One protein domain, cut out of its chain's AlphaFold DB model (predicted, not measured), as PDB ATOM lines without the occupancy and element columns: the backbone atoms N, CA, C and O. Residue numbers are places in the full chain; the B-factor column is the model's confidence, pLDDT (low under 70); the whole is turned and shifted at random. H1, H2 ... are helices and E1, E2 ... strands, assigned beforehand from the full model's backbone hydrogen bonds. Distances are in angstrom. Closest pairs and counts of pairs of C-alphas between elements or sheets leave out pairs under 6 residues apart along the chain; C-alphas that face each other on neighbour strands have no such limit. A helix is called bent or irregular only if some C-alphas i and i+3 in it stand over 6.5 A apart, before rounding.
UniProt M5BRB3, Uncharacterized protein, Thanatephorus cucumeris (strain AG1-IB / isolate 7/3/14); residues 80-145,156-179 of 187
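AT A GLANCE: This is residues 80 to 145 and 156 to 179 of the 187 residues of an uncharacterized protein of Thanatephorus cucumeris (strain AG1-IB / isolate 7/3/14) (UniProt M5BRB3). A small three-stranded antiparallel sheet, E1 E2 E3, lies toward one end, H2 reaches away from it, and the long helix H3 bridges the two, its residues 170 to 177 packing over the sheet and its residues 159 to 162 on H2. Short H1 grazes the sheet at the end away from H2. The printed part has 90 residues, with three named helices and three named strands that follow along the chain as H1 E1 E2 E3 H2 H3; the class is mixed, helices and strands. It is loose, with a radius of gyration of the C-alphas of 15.4 A and spans of 45 by 34 by 23 A.

HOW THE PARTS SIT: Start at inner strand E2, residues 100 to 106, with edge strands E1, 91 to 97, and E3, 114 to 117: a meander, each strand the antiparallel neighbour of the one before. In hairpin E1 and E2, look for N 93 and O 104 at 2.8 A; in hairpin E2 and E3, N 103 and O 116 at 2.8 A. H3, residues 159 to 177, runs slantwise to the strands, at 54 degrees to E2 on the local plane, with a height over the sheet of 11.4 A; the C-alphas of Val 116 and Val 174 are its closest to E3, 6.8 A. H2, residues 123 to 139, forms two layers with H3 and the sheet, helices on one face. H2 and H3 touch through residues 129 to 136 and 159 to 162 alone, at a steep tilt of 46 degrees, opposite ways; their closest C-alphas, Ala 129 and Val 162, are 5.7 A apart. H1, residues 80 to 85, only grazes the sheet; its closest C-alpha to E2 is Phe 82, 6.4 A from Ile 106. In H1 and H2 every O i to N i+4 pair is within hydrogen-bond range, in H3 13 of 15.

IN THESE COORDINATES: Find C-alpha 91 at (4.769, -4.757, 48.272), where E1 begins its 19.7 A; E2 measures 19.4 A, E3 10.1 A and H1 8.6 A. H2 runs 24.3 A from C-alpha 123 at (-4.105, 12.056, 39.757). H3 runs 25.8 A to C-alpha 177 at (1.594, -8.313, 36.516), with a kink of 35 degrees near residue 166, and is only just irregular: C-alphas 169 and 172 are 6.7 A apart.

THE WHOLE: The two farthest C-alphas, Asp 80 and Glu 156, are 47.3 A apart. Residues 146 to 155, in the link from H2 to H3, are not printed, and C-alphas 145 and 156 stand 25.6 A apart across the cut. Of the links printed whole, E2 to E3 is short and the others are tight. The model's pLDDT is under 70 at residues 80, 140 to 145 and 156 to 157.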
ATOM      1  N   ASP A  80      19.025  -4.922  48.993       67.88
ATOM      2  CA  ASP A  80      18.758  -5.642  50.245       67.88
ATOM      3  C   ASP A  80      17.628  -5.026  51.078       67.88
ATOM      4  O   ASP A  80      16.934  -5.719  51.821       67.88
ATOM      5  N   ALA A  81      17.426  -3.710  50.983       71.88
ATOM      6  CA  ALA A  81      16.324  -3.045  51.662       71.88
ATOM      7  C   ALA A  81      14.969  -3.375  51.028       71.88
ATOM      8  O   ALA A  81      13.987  -3.496  51.760       71.88
ATOM      9  N   PHE A  82      14.922  -3.539  49.703       72.56
ATOM     10  CA  PHE A  82      13.725  -3.968  48.980       72.56
ATOM     11  C   PHE A  82      13.392  -5.422  49.314       72.56
ATOM     12  O   PHE A  82      12.262  -5.709  49.707       72.56
ATOM     13  N   THR A  83      14.399  -6.301  49.321       71.94
ATOM     14  CA  THR A  83      14.249  -7.698  49.753       71.94
ATOM     15  C   THR A  83      13.739  -7.793  51.193       71.94
ATOM     16  O   THR A  83      12.816  -8.554  51.478       71.94
ATOM     17  N   ARG A  84      14.275  -6.978  52.115       78.94
ATOM     18  CA  ARG A  84      13.777  -6.919  53.502       78.94
ATOM     19  C   ARG A  84      12.346  -6.391  53.595       78.94
ATOM     20  O   ARG A  84      11.593  -6.870  54.441       78.94
ATOM     21  N   ALA A  85      11.973  -5.411  52.772       78.25
ATOM     22  CA  ALA A  85      10.625  -4.846  52.764       78.25
ATOM     23  C   ALA A  85       9.583  -5.857  52.260       78.25
ATOM     24  O   ALA A  85       8.514  -5.968  52.853       78.25
ATOM     25  N   ALA A  86       9.921  -6.642  51.235       82.50
ATOM     26  CA  ALA A  86       9.057  -7.678  50.669       82.50
ATOM     27  C   ALA A  86       9.233  -9.063  51.322       82.50
ATOM     28  O   ALA A  86       8.819 -10.077  50.763       82.50
ATOM     29  N   ARG A  87       9.818  -9.143  52.528       83.56
ATOM     30  CA  ARG A  87      10.101 -10.426  53.203       83.56
ATOM     31  C   ARG A  87       8.860 -11.286  53.477       83.56
ATOM     32  O   ARG A  87       8.984 -12.493  53.628       83.56
ATOM     33  N   TYR A  88       7.686 -10.663  53.576       84.50
ATOM     34  CA  TYR A  88       6.408 -11.337  53.837       84.50
ATOM     35  C   TYR A  88       5.485 -11.376  52.615       84.50
ATOM     36  O   TYR A  88       4.321 -11.743  52.742       84.50
ATOM     37  N   GLY A  89       5.987 -10.986  51.445       85.81
ATOM     38  CA  GLY A  89       5.223 -10.966  50.204       85.81
ATOM     39  C   GLY A  89       5.426  -9.684  49.394       85.81
ATOM     40  O   GLY A  89       6.103  -8.761  49.854       85.81
ATOM     41  N   PRO A  90       4.847  -9.626  48.182       89.44
ATOM     42  CA  PRO A  90       4.953  -8.466  47.306       89.44
ATOM     43  C   PRO A  90       4.432  -7.183  47.961       89.44
ATOM     44  O   PRO A  90       3.334  -7.163  48.516       89.44
ATOM     45  N   VAL A  91       5.192  -6.096  47.842       89.94
ATOM     46  CA  VAL A  91       4.769  -4.757  48.272       89.94
ATOM     47  C   VAL A  91       4.520  -3.906  47.037       89.94
ATOM     48  O   VAL A  91       5.403  -3.761  46.196       89.94
ATOM     49  N   VAL A  92       3.325  -3.326  46.933       90.38
ATOM     50  CA  VAL A  92       2.936  -2.482  45.799       90.38
ATOM     51  C   VAL A  92       2.759  -1.046  46.271       90.38
ATOM     52  O   VAL A  92       1.960  -0.775  47.165       90.38
ATOM     53  N   VAL A  93       3.493  -0.121  45.657       90.38
ATOM     54  CA  VAL A  93       3.387   1.320  45.906       90.38
ATOM     55  C   VAL A  93       2.786   1.979  44.676       90.38
ATOM     56  O   VAL A  93       3.351   1.901  43.592       90.38
ATOM     57  N   ILE A  94       1.646   2.644  44.840       89.81
ATOM     58  CA  ILE A  94       0.988   3.374  43.755       89.81
ATOM     59  C   ILE A  94       1.452   4.827  43.812       89.81
ATOM     60  O   ILE A  94       1.298   5.489  44.837       89.81
ATOM     61  N   ASN A  95       2.014   5.313  42.711       88.69
ATOM     62  CA  ASN A  95       2.427   6.696  42.544       88.69
ATOM     63  C   ASN A  95       1.582   7.352  41.448       88.69
ATOM     64  O   ASN A  95       1.567   6.877  40.312       88.69
ATOM     65  N   CYS A  96       0.903   8.445  41.788       84.81
ATOM     66  CA  CYS A  96       0.051   9.195  40.869       84.81
ATOM     67  C   CYS A  96       0.582  10.622  40.741       84.81
ATOM     68  O   CYS A  96       0.646  11.332  41.745       84.81
ATOM     69  N   TYR A  97       0.938  11.045  39.527       82.62
ATOM     70  CA  TYR A  97       1.406  12.404  39.268       82.62
ATOM     71  C   TYR A  97       0.860  12.929  37.937       82.62
ATOM     72  O   TYR A  97       1.213  12.436  36.862       82.62
ATOM     73  N   GLY A  98      -0.010  13.940  37.999       83.69
ATOM     74  CA  GLY A  98      -0.658  14.513  36.823       83.69
ATOM     75  C   GLY A  98      -1.392  13.460  35.985       83.69
ATOM     76  O   GLY A  98      -2.355  12.843  36.445       83.69
ATOM     77  N   GLN A  99      -0.925  13.266  34.749       81.38
ATOM     78  CA  GLN A  99      -1.483  12.310  33.781       81.38
ATOM     79  C   GLN A  99      -0.804  10.932  33.813       81.38
ATOM     80  O   GLN A  99      -1.215  10.023  33.098       81.38
ATOM     81  N   HIS A 100       0.244  10.764  34.623       79.31
ATOM     82  CA  HIS A 100       1.020   9.533  34.684       79.31
ATOM     83  C   HIS A 100       0.886   8.899  36.063       79.31
ATOM     84  O   HIS A 100       1.393   9.407  37.065       79.31
ATOM     85  N   CYS A 101       0.210   7.757  36.104       87.25
ATOM     86  CA  CYS A 101       0.164   6.907  37.282       87.25
ATOM     87  C   CYS A 101       0.917   5.609  37.008       87.25
ATOM     88  O   CYS A 101       0.887   5.071  35.898       87.25
ATOM     89  N   ALA A 102       1.591   5.097  38.029       91.19
ATOM     90  CA  ALA A 102       2.309   3.837  37.962       91.19
ATOM     91  C   ALA A 102       2.259   3.115  39.306       91.19
ATOM     92  O   ALA A 102       2.229   3.743  40.366       91.19
ATOM     93  N   ALA A 103       2.291   1.789  39.260       91.81
ATOM     94  CA  ALA A 103       2.554   0.966  40.425       91.81
ATOM     95  C   ALA A 103       4.006   0.481  40.393       91.81
ATOM     96  O   ALA A 103       4.478  -0.062  39.394       91.81
ATOM     97  N   LEU A 104       4.708   0.669  41.502       90.69
ATOM     98  CA  LEU A 104       6.009   0.076  41.763       90.69
ATOM     99  C   LEU A 104       5.795  -1.204  42.561       90.69
ATOM    100  O   LEU A 104       5.178  -1.179  43.627       90.69
ATOM    101  N   VAL A 105       6.295  -2.315  42.039       89.88
ATOM    102  CA  VAL A 105       6.103  -3.646  42.611       89.88
ATOM    103  C   VAL A 105       7.434  -4.139  43.148       89.88
ATOM    104  O   VAL A 105       8.391  -4.315  42.404       89.88
ATOM    105  N   ILE A 106       7.506  -4.369  44.450       88.44
ATOM    106  CA  ILE A 106       8.685  -4.916  45.111       88.44
ATOM    107  C   ILE A 106       8.401  -6.382  45.397       88.44
ATOM    108  O   ILE A 106       7.521  -6.700  46.200       88.44
ATOM    109  N   LEU A 107       9.133  -7.268  44.727       85.38
ATOM    110  CA  LEU A 107       8.997  -8.708  44.896       85.38
ATOM    111  C   LEU A 107       9.986  -9.245  45.939       85.38
ATOM    112  O   LEU A 107      11.097  -8.718  46.069       85.38
ATOM    113  N   PRO A 108       9.618 -10.310  46.673       83.56
ATOM    114  CA  PRO A 108      10.564 -11.021  47.524       83.56
ATOM    115  C   PRO A 108      11.751 -11.513  46.689       83.56
ATOM    116  O   PRO A 108      11.578 -11.958  45.555       83.56
ATOM    117  N   ASN A 109      12.954 -11.459  47.262       79.38
ATOM    118  CA  ASN A 109      14.196 -11.941  46.640       79.38
ATOM    119  C   ASN A 109      14.599 -11.232  45.333       79.38
ATOM    120  O   ASN A 109      15.488 -11.713  44.632       79.38
ATOM    121  N   GLN A 110      13.994 -10.085  45.012       78.69
ATOM    122  CA  GLN A 110      14.406  -9.245  43.892       78.69
ATOM    123  C   GLN A 110      14.995  -7.924  44.389       78.69
ATOM    124  O   GLN A 110      14.391  -7.202  45.180       78.69
ATOM    125  N   ALA A 111      16.187  -7.596  43.888       72.38
ATOM    126  CA  ALA A 111      16.898  -6.365  44.233       72.38
ATOM    127  C   ALA A 111      16.339  -5.117  43.520       72.38
ATOM    128  O   ALA A 111      16.705  -3.994  43.867       72.38
ATOM    129  N   THR A 112      15.473  -5.306  42.523       77.62
ATOM    130  CA  THR A 112      14.904  -4.248  41.682       77.62
ATOM    131  C   THR A 112      13.390  -4.197  41.822       77.62
ATOM    132  O   THR A 112      12.737  -5.235  41.888       77.62
ATOM    133  N   ALA A 113      12.825  -2.989  41.813       83.69
ATOM    134  CA  ALA A 113      11.382  -2.806  41.752       83.69
ATOM    135  C   ALA A 113      10.882  -2.960  40.306       83.69
ATOM    136  O   ALA A 113      11.425  -2.350  39.383       83.69
ATOM    137  N   GLY A 114       9.829  -3.750  40.123       85.88
ATOM    138  CA  GLY A 114       9.042  -3.796  38.901       85.88
ATOM    139  C   GLY A 114       8.223  -2.521  38.717       85.88
ATOM    140  O   GLY A 114       7.848  -1.859  39.688       85.88
ATOM    141  N   HIS A 115       7.931  -2.177  37.466       89.75
ATOM    142  CA  HIS A 115       7.153  -0.997  37.105       89.75
ATOM    143  C   HIS A 115       5.933  -1.401  36.278       89.75
ATOM    144  O   HIS A 115       6.072  -2.020  35.223       89.75
ATOM    145  N   VAL A 116       4.748  -1.011  36.743       90.94
ATOM    146  CA  VAL A 116       3.467  -1.250  36.073       90.94
ATOM    147  C   VAL A 116       2.840   0.100  35.728       90.94
ATOM    148  O   VAL A 116       2.357   0.792  36.628       90.94
ATOM    149  N   PRO A 117       2.828   0.508  34.449       88.62
ATOM    150  CA  PRO A 117       2.112   1.704  34.023       88.62
ATOM    151  C   PRO A 117       0.608   1.566  34.288       88.62
ATOM    152  O   PRO A 117       0.007   0.543  33.961       88.62
ATOM    153  N   LEU A 118      -0.020   2.617  34.819       89.25
ATOM    154  CA  LEU A 118      -1.464   2.704  35.047       89.25
ATOM    155  C   LEU A 118      -2.062   3.824  34.173       89.25
ATOM    156  O   LEU A 118      -2.505   4.846  34.695       89.25
ATOM    157  N   PRO A 119      -2.092   3.666  32.834       83.56
ATOM    158  CA  PRO A 119      -2.468   4.742  31.910       83.56
ATOM    159  C   PRO A 119      -3.945   5.147  32.000       83.56
ATOM    160  O   PRO A 119      -4.333   6.191  31.493       83.56
ATOM    161  N   LYS A 120      -4.783   4.312  32.626       83.88
ATOM    162  CA  LYS A 120      -6.220   4.557  32.811       83.88
ATOM    163  C   LYS A 120      -6.538   5.333  34.092       83.88
ATOM    164  O   LYS A 120      -7.706   5.460  34.441       83.88
ATOM    165  N   VAL A 121      -5.516   5.771  34.824       84.19
ATOM    166  CA  VAL A 121      -5.668   6.495  36.085       84.19
ATOM    167  C   VAL A 121      -4.908   7.800  35.986       84.19
ATOM    168  O   VAL A 121      -3.723   7.814  35.654       84.19
ATOM    169  N   THR A 122      -5.582   8.888  36.331       87.38
ATOM    170  CA  THR A 122      -4.951  10.188  36.548       87.38
ATOM    171  C   THR A 122      -4.918  10.527  38.034       87.38
ATOM    172  O   THR A 122      -5.630   9.947  38.861       87.38
ATOM    173  N   GLU A 123      -4.104  11.513  38.399       86.62
ATOM    174  CA  GLU A 123      -4.105  12.056  39.757       86.62
ATOM    175  C   GLU A 123      -5.484  12.622  40.143       86.62
ATOM    176  O   GLU A 123      -5.925  12.471  41.286       86.62
ATOM    177  N   ALA A 124      -6.192  13.230  39.185       86.31
ATOM    178  CA  ALA A 124      -7.541  13.743  39.393       86.31
ATOM    179  C   ALA A 124      -8.525  12.612  39.726       86.31
ATOM    180  O   ALA A 124      -9.299  12.743  40.677       86.31
ATOM    181  N   ASP A 125      -8.441  11.478  39.023       85.81
ATOM    182  CA  ASP A 125      -9.274  10.300  39.293       85.81
ATOM    183  C   ASP A 125      -8.987   9.713  40.675       85.81
ATOM    184  O   ASP A 125      -9.913   9.413  41.429       85.81
ATOM    185  N   ALA A 126      -7.708   9.605  41.051       86.56
ATOM    186  CA  ALA A 126      -7.307   9.121  42.370       86.56
ATOM    187  C   ALA A 126      -7.819  10.039  43.495       86.56
ATOM    188  O   ALA A 126      -8.334   9.568  44.514       86.56
ATOM    189  N   ARG A 127      -7.732  11.361  43.299       87.81
ATOM    190  CA  ARG A 127      -8.232  12.371  44.243       87.81
ATOM    191  C   ARG A 127      -9.753  12.340  44.357       87.81
ATOM    192  O   ARG A 127     -10.283  12.425  45.468       87.81
ATOM    193  N   LYS A 128     -10.454  12.176  43.233       88.00
ATOM    194  CA  LYS A 128     -11.908  12.009  43.200       88.00
ATOM    195  C   LYS A 128     -12.323  10.742  43.948       88.00
ATOM    196  O   LYS A 128     -13.101  10.836  44.892       88.00
ATOM    197  N   ALA A 129     -11.717   9.598  43.628       86.88
ATOM    198  CA  ALA A 129     -11.960   8.330  44.312       86.88
ATOM    199  C   ALA A 129     -11.717   8.431  45.827       86.88
ATOM    200  O   ALA A 129     -12.531   7.956  46.613       86.88
ATOM    201  N   GLN A 130     -10.647   9.109  46.262       87.62
ATOM    202  CA  GLN A 130     -10.387   9.363  47.682       87.62
ATOM    203  C   GLN A 130     -11.499  10.202  48.334       87.62
ATOM    204  O   GLN A 130     -11.941   9.889  49.444       87.62
ATOM    205  N   SER A 131     -11.941  11.272  47.667       87.44
ATOM    206  CA  SER A 131     -13.007  12.147  48.158       87.44
ATOM    207  C   SER A 131     -14.337  11.397  48.284       87.44
ATOM    208  O   SER A 131     -14.962  11.443  49.346       87.44
ATOM    209  N   ASP A 132     -14.710  10.648  47.247       86.19
ATOM    210  CA  ASP A 132     -15.946   9.864  47.154       86.19
ATOM    211  C   ASP A 132     -15.969   8.707  48.168       86.19
ATOM    212  O   ASP A 132     -16.974   8.459  48.842       86.19
ATOM    213  N   MET A 133     -14.828   8.039  48.362       84.06
ATOM    214  CA  MET A 133     -14.654   7.023  49.402       84.06
ATOM    215  C   MET A 133     -14.827   7.641  50.796       84.06
ATOM    216  O   MET A 133     -15.549   7.108  51.640       84.06
ATOM    217  N   ARG A 134     -14.192   8.792  51.058       84.06
ATOM    218  CA  ARG A 134     -14.249   9.472  52.361       84.06
ATOM    219  C   ARG A 134     -15.648   9.994  52.680       84.06
ATOM    220  O   ARG A 134     -16.075   9.886  53.829       84.06
ATOM    221  N   SER A 135     -16.350  10.560  51.700       83.19
ATOM    222  CA  SER A 135     -17.723  11.043  51.875       83.19
ATOM    223  C   SER A 135     -18.678   9.881  52.156       83.19
ATOM    224  O   SER A 135     -19.474   9.951  53.090       83.19
ATOM    225  N   SER A 136     -18.543   8.766  51.436       80.31
ATOM    226  CA  SER A 136     -19.365   7.567  51.638       80.31
ATOM    227  C   SER A 136     -19.116   6.904  52.996       80.31
ATOM    228  O   SER A 136     -20.071   6.571  53.693       80.31
ATOM    229  N   LEU A 137     -17.858   6.804  53.443       79.50
ATOM    230  CA  LEU A 137     -17.530   6.282  54.779       79.50
ATOM    231  C   LEU A 137     -18.071   7.167  55.913       79.50
ATOM    232  O   LEU A 137     -18.560   6.643  56.914       79.50
ATOM    233  N   ARG A 138     -18.027   8.500  55.752       77.75
ATOM    234  CA  ARG A 138     -18.623   9.445  56.714       77.75
ATOM    235  C   ARG A 138     -20.141   9.287  56.803       77.75
ATOM    236  O   ARG A 138     -20.668   9.230  57.908       77.75
ATOM    237  N   ARG A 139     -20.822   9.179  55.658       71.75
ATOM    238  CA  ARG A 139     -22.285   9.006  55.579       71.75
ATOM    239  C   ARG A 139     -22.753   7.678  56.171       71.75
ATOM    240  O   ARG A 139     -23.784   7.628  56.821       71.75
ATOM    241  N   LYS A 140     -21.970   6.609  56.005       67.19
ATOM    242  CA  LYS A 140     -22.284   5.278  56.549       67.19
ATOM    243  C   LYS A 140     -21.899   5.082  58.023       67.19
ATOM    244  O   LYS A 140     -21.934   3.955  58.502       67.19
ATOM    245  N   HIS A 141     -21.517   6.141  58.744       59.25
ATOM    246  CA  HIS A 141     -21.048   6.082  60.140       59.25
ATOM    247  C   HIS A 141     -19.886   5.111  60.400       59.25
ATOM    248  O   HIS A 141     -19.674   4.665  61.527       59.25
ATOM    249  N   ILE A 142     -19.071   4.812  59.386       58.38
ATOM    250  CA  ILE A 142     -17.874   3.989  59.563       58.38
ATOM    251  C   ILE A 142     -16.705   4.936  59.848       58.38
ATOM    252  O   ILE A 142     -15.881   5.180  58.968       58.38
ATOM    253  N   ARG A 143     -16.647   5.520  61.059       53.25
ATOM    254  CA  ARG A 143     -15.377   5.874  61.730       53.25
ATOM    255  C   ARG A 143     -15.520   6.338  63.186       53.25
ATOM    256  O   ARG A 143     -16.359   7.166  63.507       53.25
ATOM    257  N   GLU A 144     -14.612   5.779  63.991       49.88
ATOM    258  CA  GLU A 144     -13.982   6.249  65.237       49.88
ATOM    259  C   GLU A 144     -14.814   7.089  66.224       49.88
ATOM    260  O   GLU A 144     -15.025   8.279  66.029       49.88
ATOM    261  N   ARG A 145     -15.094   6.484  67.390       51.38
ATOM    262  CA  ARG A 145     -15.590   7.112  68.633       51.38
ATOM    263  C   ARG A 145     -17.086   7.459  68.672       51.38
ATOM    264  O   ARG A 145     -17.473   8.609  68.819       51.38
ATOM    265  N   GLU A 156     -27.010   8.456  45.968       58.78
ATOM    266  CA  GLU A 156     -26.450   7.224  45.409       58.78
ATOM    267  C   GLU A 156     -25.112   6.907  46.075       58.78
ATOM    268  O   GLU A 156     -24.188   7.728  46.140       58.78
ATOM    269  N   ASP A 157     -25.038   5.712  46.645       68.06
ATOM    270  CA  ASP A 157     -23.843   5.231  47.297       68.06
ATOM    271  C   ASP A 157     -22.778   5.029  46.219       68.06
ATOM    272  O   ASP A 157     -22.764   4.021  45.523       68.06
ATOM    273  N   CYS A 158     -21.898   6.012  46.034       74.75
ATOM    274  CA  CYS A 158     -20.830   5.953  45.035       74.75
ATOM    275  C   CYS A 158     -19.718   4.961  45.422       74.75
ATOM    276  O   CYS A 158     -18.785   4.734  44.655       74.75
ATOM    277  N   PHE A 159     -19.824   4.330  46.595       82.12
ATOM    278  CA  PHE A 159     -18.850   3.386  47.123       82.12
ATOM    279  C   PHE A 159     -18.598   2.168  46.213       82.12
ATOM    280  O   PHE A 159     -17.429   1.897  45.925       82.12
ATOM    281  N   PRO A 160     -19.617   1.454  45.685       85.62
ATOM    282  CA  PRO A 160     -19.391   0.339  44.765       85.62
ATOM    283  C   PRO A 160     -18.746   0.794  43.452       85.62
ATOM    284  O   PRO A 160     -17.873   0.102  42.932       85.62
ATOM    285  N   ALA A 161     -19.112   1.976  42.945       86.19
ATOM    286  CA  ALA A 161     -18.526   2.536  41.729       86.19
ATOM    287  C   ALA A 161     -17.037   2.873  41.917       86.19
ATOM    288  O   ALA A 161     -16.219   2.552  41.053       86.19
ATOM    289  N   VAL A 162     -16.664   3.443  43.069       87.25
ATOM    290  CA  VAL A 162     -15.259   3.706  43.420       87.25
ATOM    291  C   VAL A 162     -14.466   2.403  43.517       87.25
ATOM    292  O   VAL A 162     -13.391   2.301  42.928       87.25
ATOM    293  N   LEU A 163     -14.991   1.386  44.207       88.88
ATOM    294  CA  LEU A 163     -14.323   0.084  44.311       88.88
ATOM    295  C   LEU A 163     -14.167  -0.593  42.946       88.88
ATOM    296  O   LEU A 163     -13.098  -1.126  42.650       88.88
ATOM    297  N   ALA A 164     -15.191  -0.528  42.093       89.94
ATOM    298  CA  ALA A 164     -15.120  -1.043  40.733       89.94
ATOM    299  C   ALA A 164     -14.049  -0.309  39.912       89.94
ATOM    300  O   ALA A 164     -13.260  -0.959  39.224       89.94
ATOM    301  N   ALA A 165     -13.966   1.019  40.004       88.12
ATOM    302  CA  ALA A 165     -12.940   1.794  39.311       88.12
ATOM    303  C   ALA A 165     -11.524   1.437  39.798       88.12
ATOM    304  O   ALA A 165     -10.639   1.182  38.981       88.12
ATOM    305  N   LEU A 166     -11.313   1.346  41.117       89.75
ATOM    306  CA  LEU A 166     -10.030   0.930  41.698       89.75
ATOM    307  C   LEU A 166      -9.648  -0.488  41.257       89.75
ATOM    308  O   LEU A 166      -8.491  -0.738  40.911       89.75
ATOM    309  N   TRP A 167     -10.615  -1.405  41.219       91.19
ATOM    310  CA  TRP A 167     -10.387  -2.771  40.767       91.19
ATOM    311  C   TRP A 167      -9.896  -2.820  39.318       91.19
ATOM    312  O   TRP A 167      -8.815  -3.341  39.051       91.19
ATOM    313  N   HIS A 168     -10.659  -2.252  38.383       90.62
ATOM    314  CA  HIS A 168     -10.359  -2.368  36.955       90.62
ATOM    315  C   HIS A 168      -9.116  -1.581  36.537       90.62
ATOM    316  O   HIS A 168      -8.398  -2.015  35.634       90.62
ATOM    317  N   ASN A 169      -8.858  -0.441  37.184       89.06
ATOM    318  CA  ASN A 169      -7.823   0.485  36.737       89.06
ATOM    319  C   ASN A 169      -6.501   0.353  37.501       89.06
ATOM    320  O   ASN A 169      -5.476   0.780  36.978       89.06
ATOM    321  N   ILE A 170      -6.504  -0.228  38.708       89.88
ATOM    322  CA  ILE A 170      -5.301  -0.356  39.548       89.88
ATOM    323  C   ILE A 170      -5.063  -1.808  39.950       89.88
ATOM    324  O   ILE A 170      -4.017  -2.370  39.631       89.88
ATOM    325  N   VAL A 171      -6.021  -2.425  40.645       91.31
ATOM    326  CA  VAL A 171      -5.800  -3.733  41.280       91.31
ATOM    327  C   VAL A 171      -5.592  -4.819  40.233       91.31
ATOM    328  O   VAL A 171      -4.609  -5.546  40.304       91.31
ATOM    329  N   LYS A 172      -6.470  -4.907  39.230       91.12
ATOM    330  CA  LYS A 172      -6.374  -5.922  38.180       91.12
ATOM    331  C   LYS A 172      -5.043  -5.836  37.412       91.12
ATOM    332  O   LYS A 172      -4.372  -6.859  37.373       91.12
ATOM    333  N   PRO A 173      -4.598  -4.682  36.869       91.44
ATOM    334  CA  PRO A 173      -3.291  -4.581  36.209       91.44
ATOM    335  C   PRO A 173      -2.111  -5.025  37.082       91.44
ATOM    336  O   PRO A 173      -1.184  -5.667  36.596       91.44
ATOM    337  N   VAL A 174      -2.147  -4.706  38.379       91.38
ATOM    338  CA  VAL A 174      -1.107  -5.114  39.333       91.38
ATOM    339  C   VAL A 174      -1.146  -6.621  39.586       91.38
ATOM    340  O   VAL A 174      -0.101  -7.263  39.595       91.38
ATOM    341  N   LEU A 175      -2.332  -7.202  39.780       91.25
ATOM    342  CA  LEU A 175      -2.478  -8.644  39.980       91.25
ATOM    343  C   LEU A 175      -2.147  -9.440  38.709       91.25
ATOM    344  O   LEU A 175      -1.541 -10.502  38.820       91.25
ATOM    345  N   ASP A 176      -2.479  -8.906  37.529       90.62
ATOM    346  CA  ASP A 176      -2.080  -9.449  36.224       90.62
ATOM    347  C   ASP A 176      -0.547  -9.478  36.118       90.62
ATOM    348  O   ASP A 176       0.025 -10.512  35.782       90.62
ATOM    349  N   TYR A 177       0.128  -8.381  36.484       89.62
ATOM    350  CA  TYR A 177       1.594  -8.313  36.516       89.62
ATOM    351  C   TYR A 177       2.219  -9.313  37.501       89.62
ATOM    352  O   TYR A 177       3.261  -9.898  37.216       89.62
ATOM    353  N   LEU A 178       1.578  -9.530  38.651       88.88
ATOM    354  CA  LEU A 178       2.003 -10.516  39.649       88.88
ATOM    355  C   LEU A 178       1.658 -11.967  39.262       88.88
ATOM    356  O   LEU A 178       2.102 -12.889  39.939       88.88
ATOM    357  N   GLY A 179       0.869 -12.179  38.204       87.75
ATOM    358  CA  GLY A 179       0.434 -13.502  37.755       87.75
ATOM    359  C   GLY A 179      -0.708 -14.121  38.571       87.75
ATOM    360  O   GLY A 179      -0.974 -15.310  38.430       87.75
TER     361      GLY A 179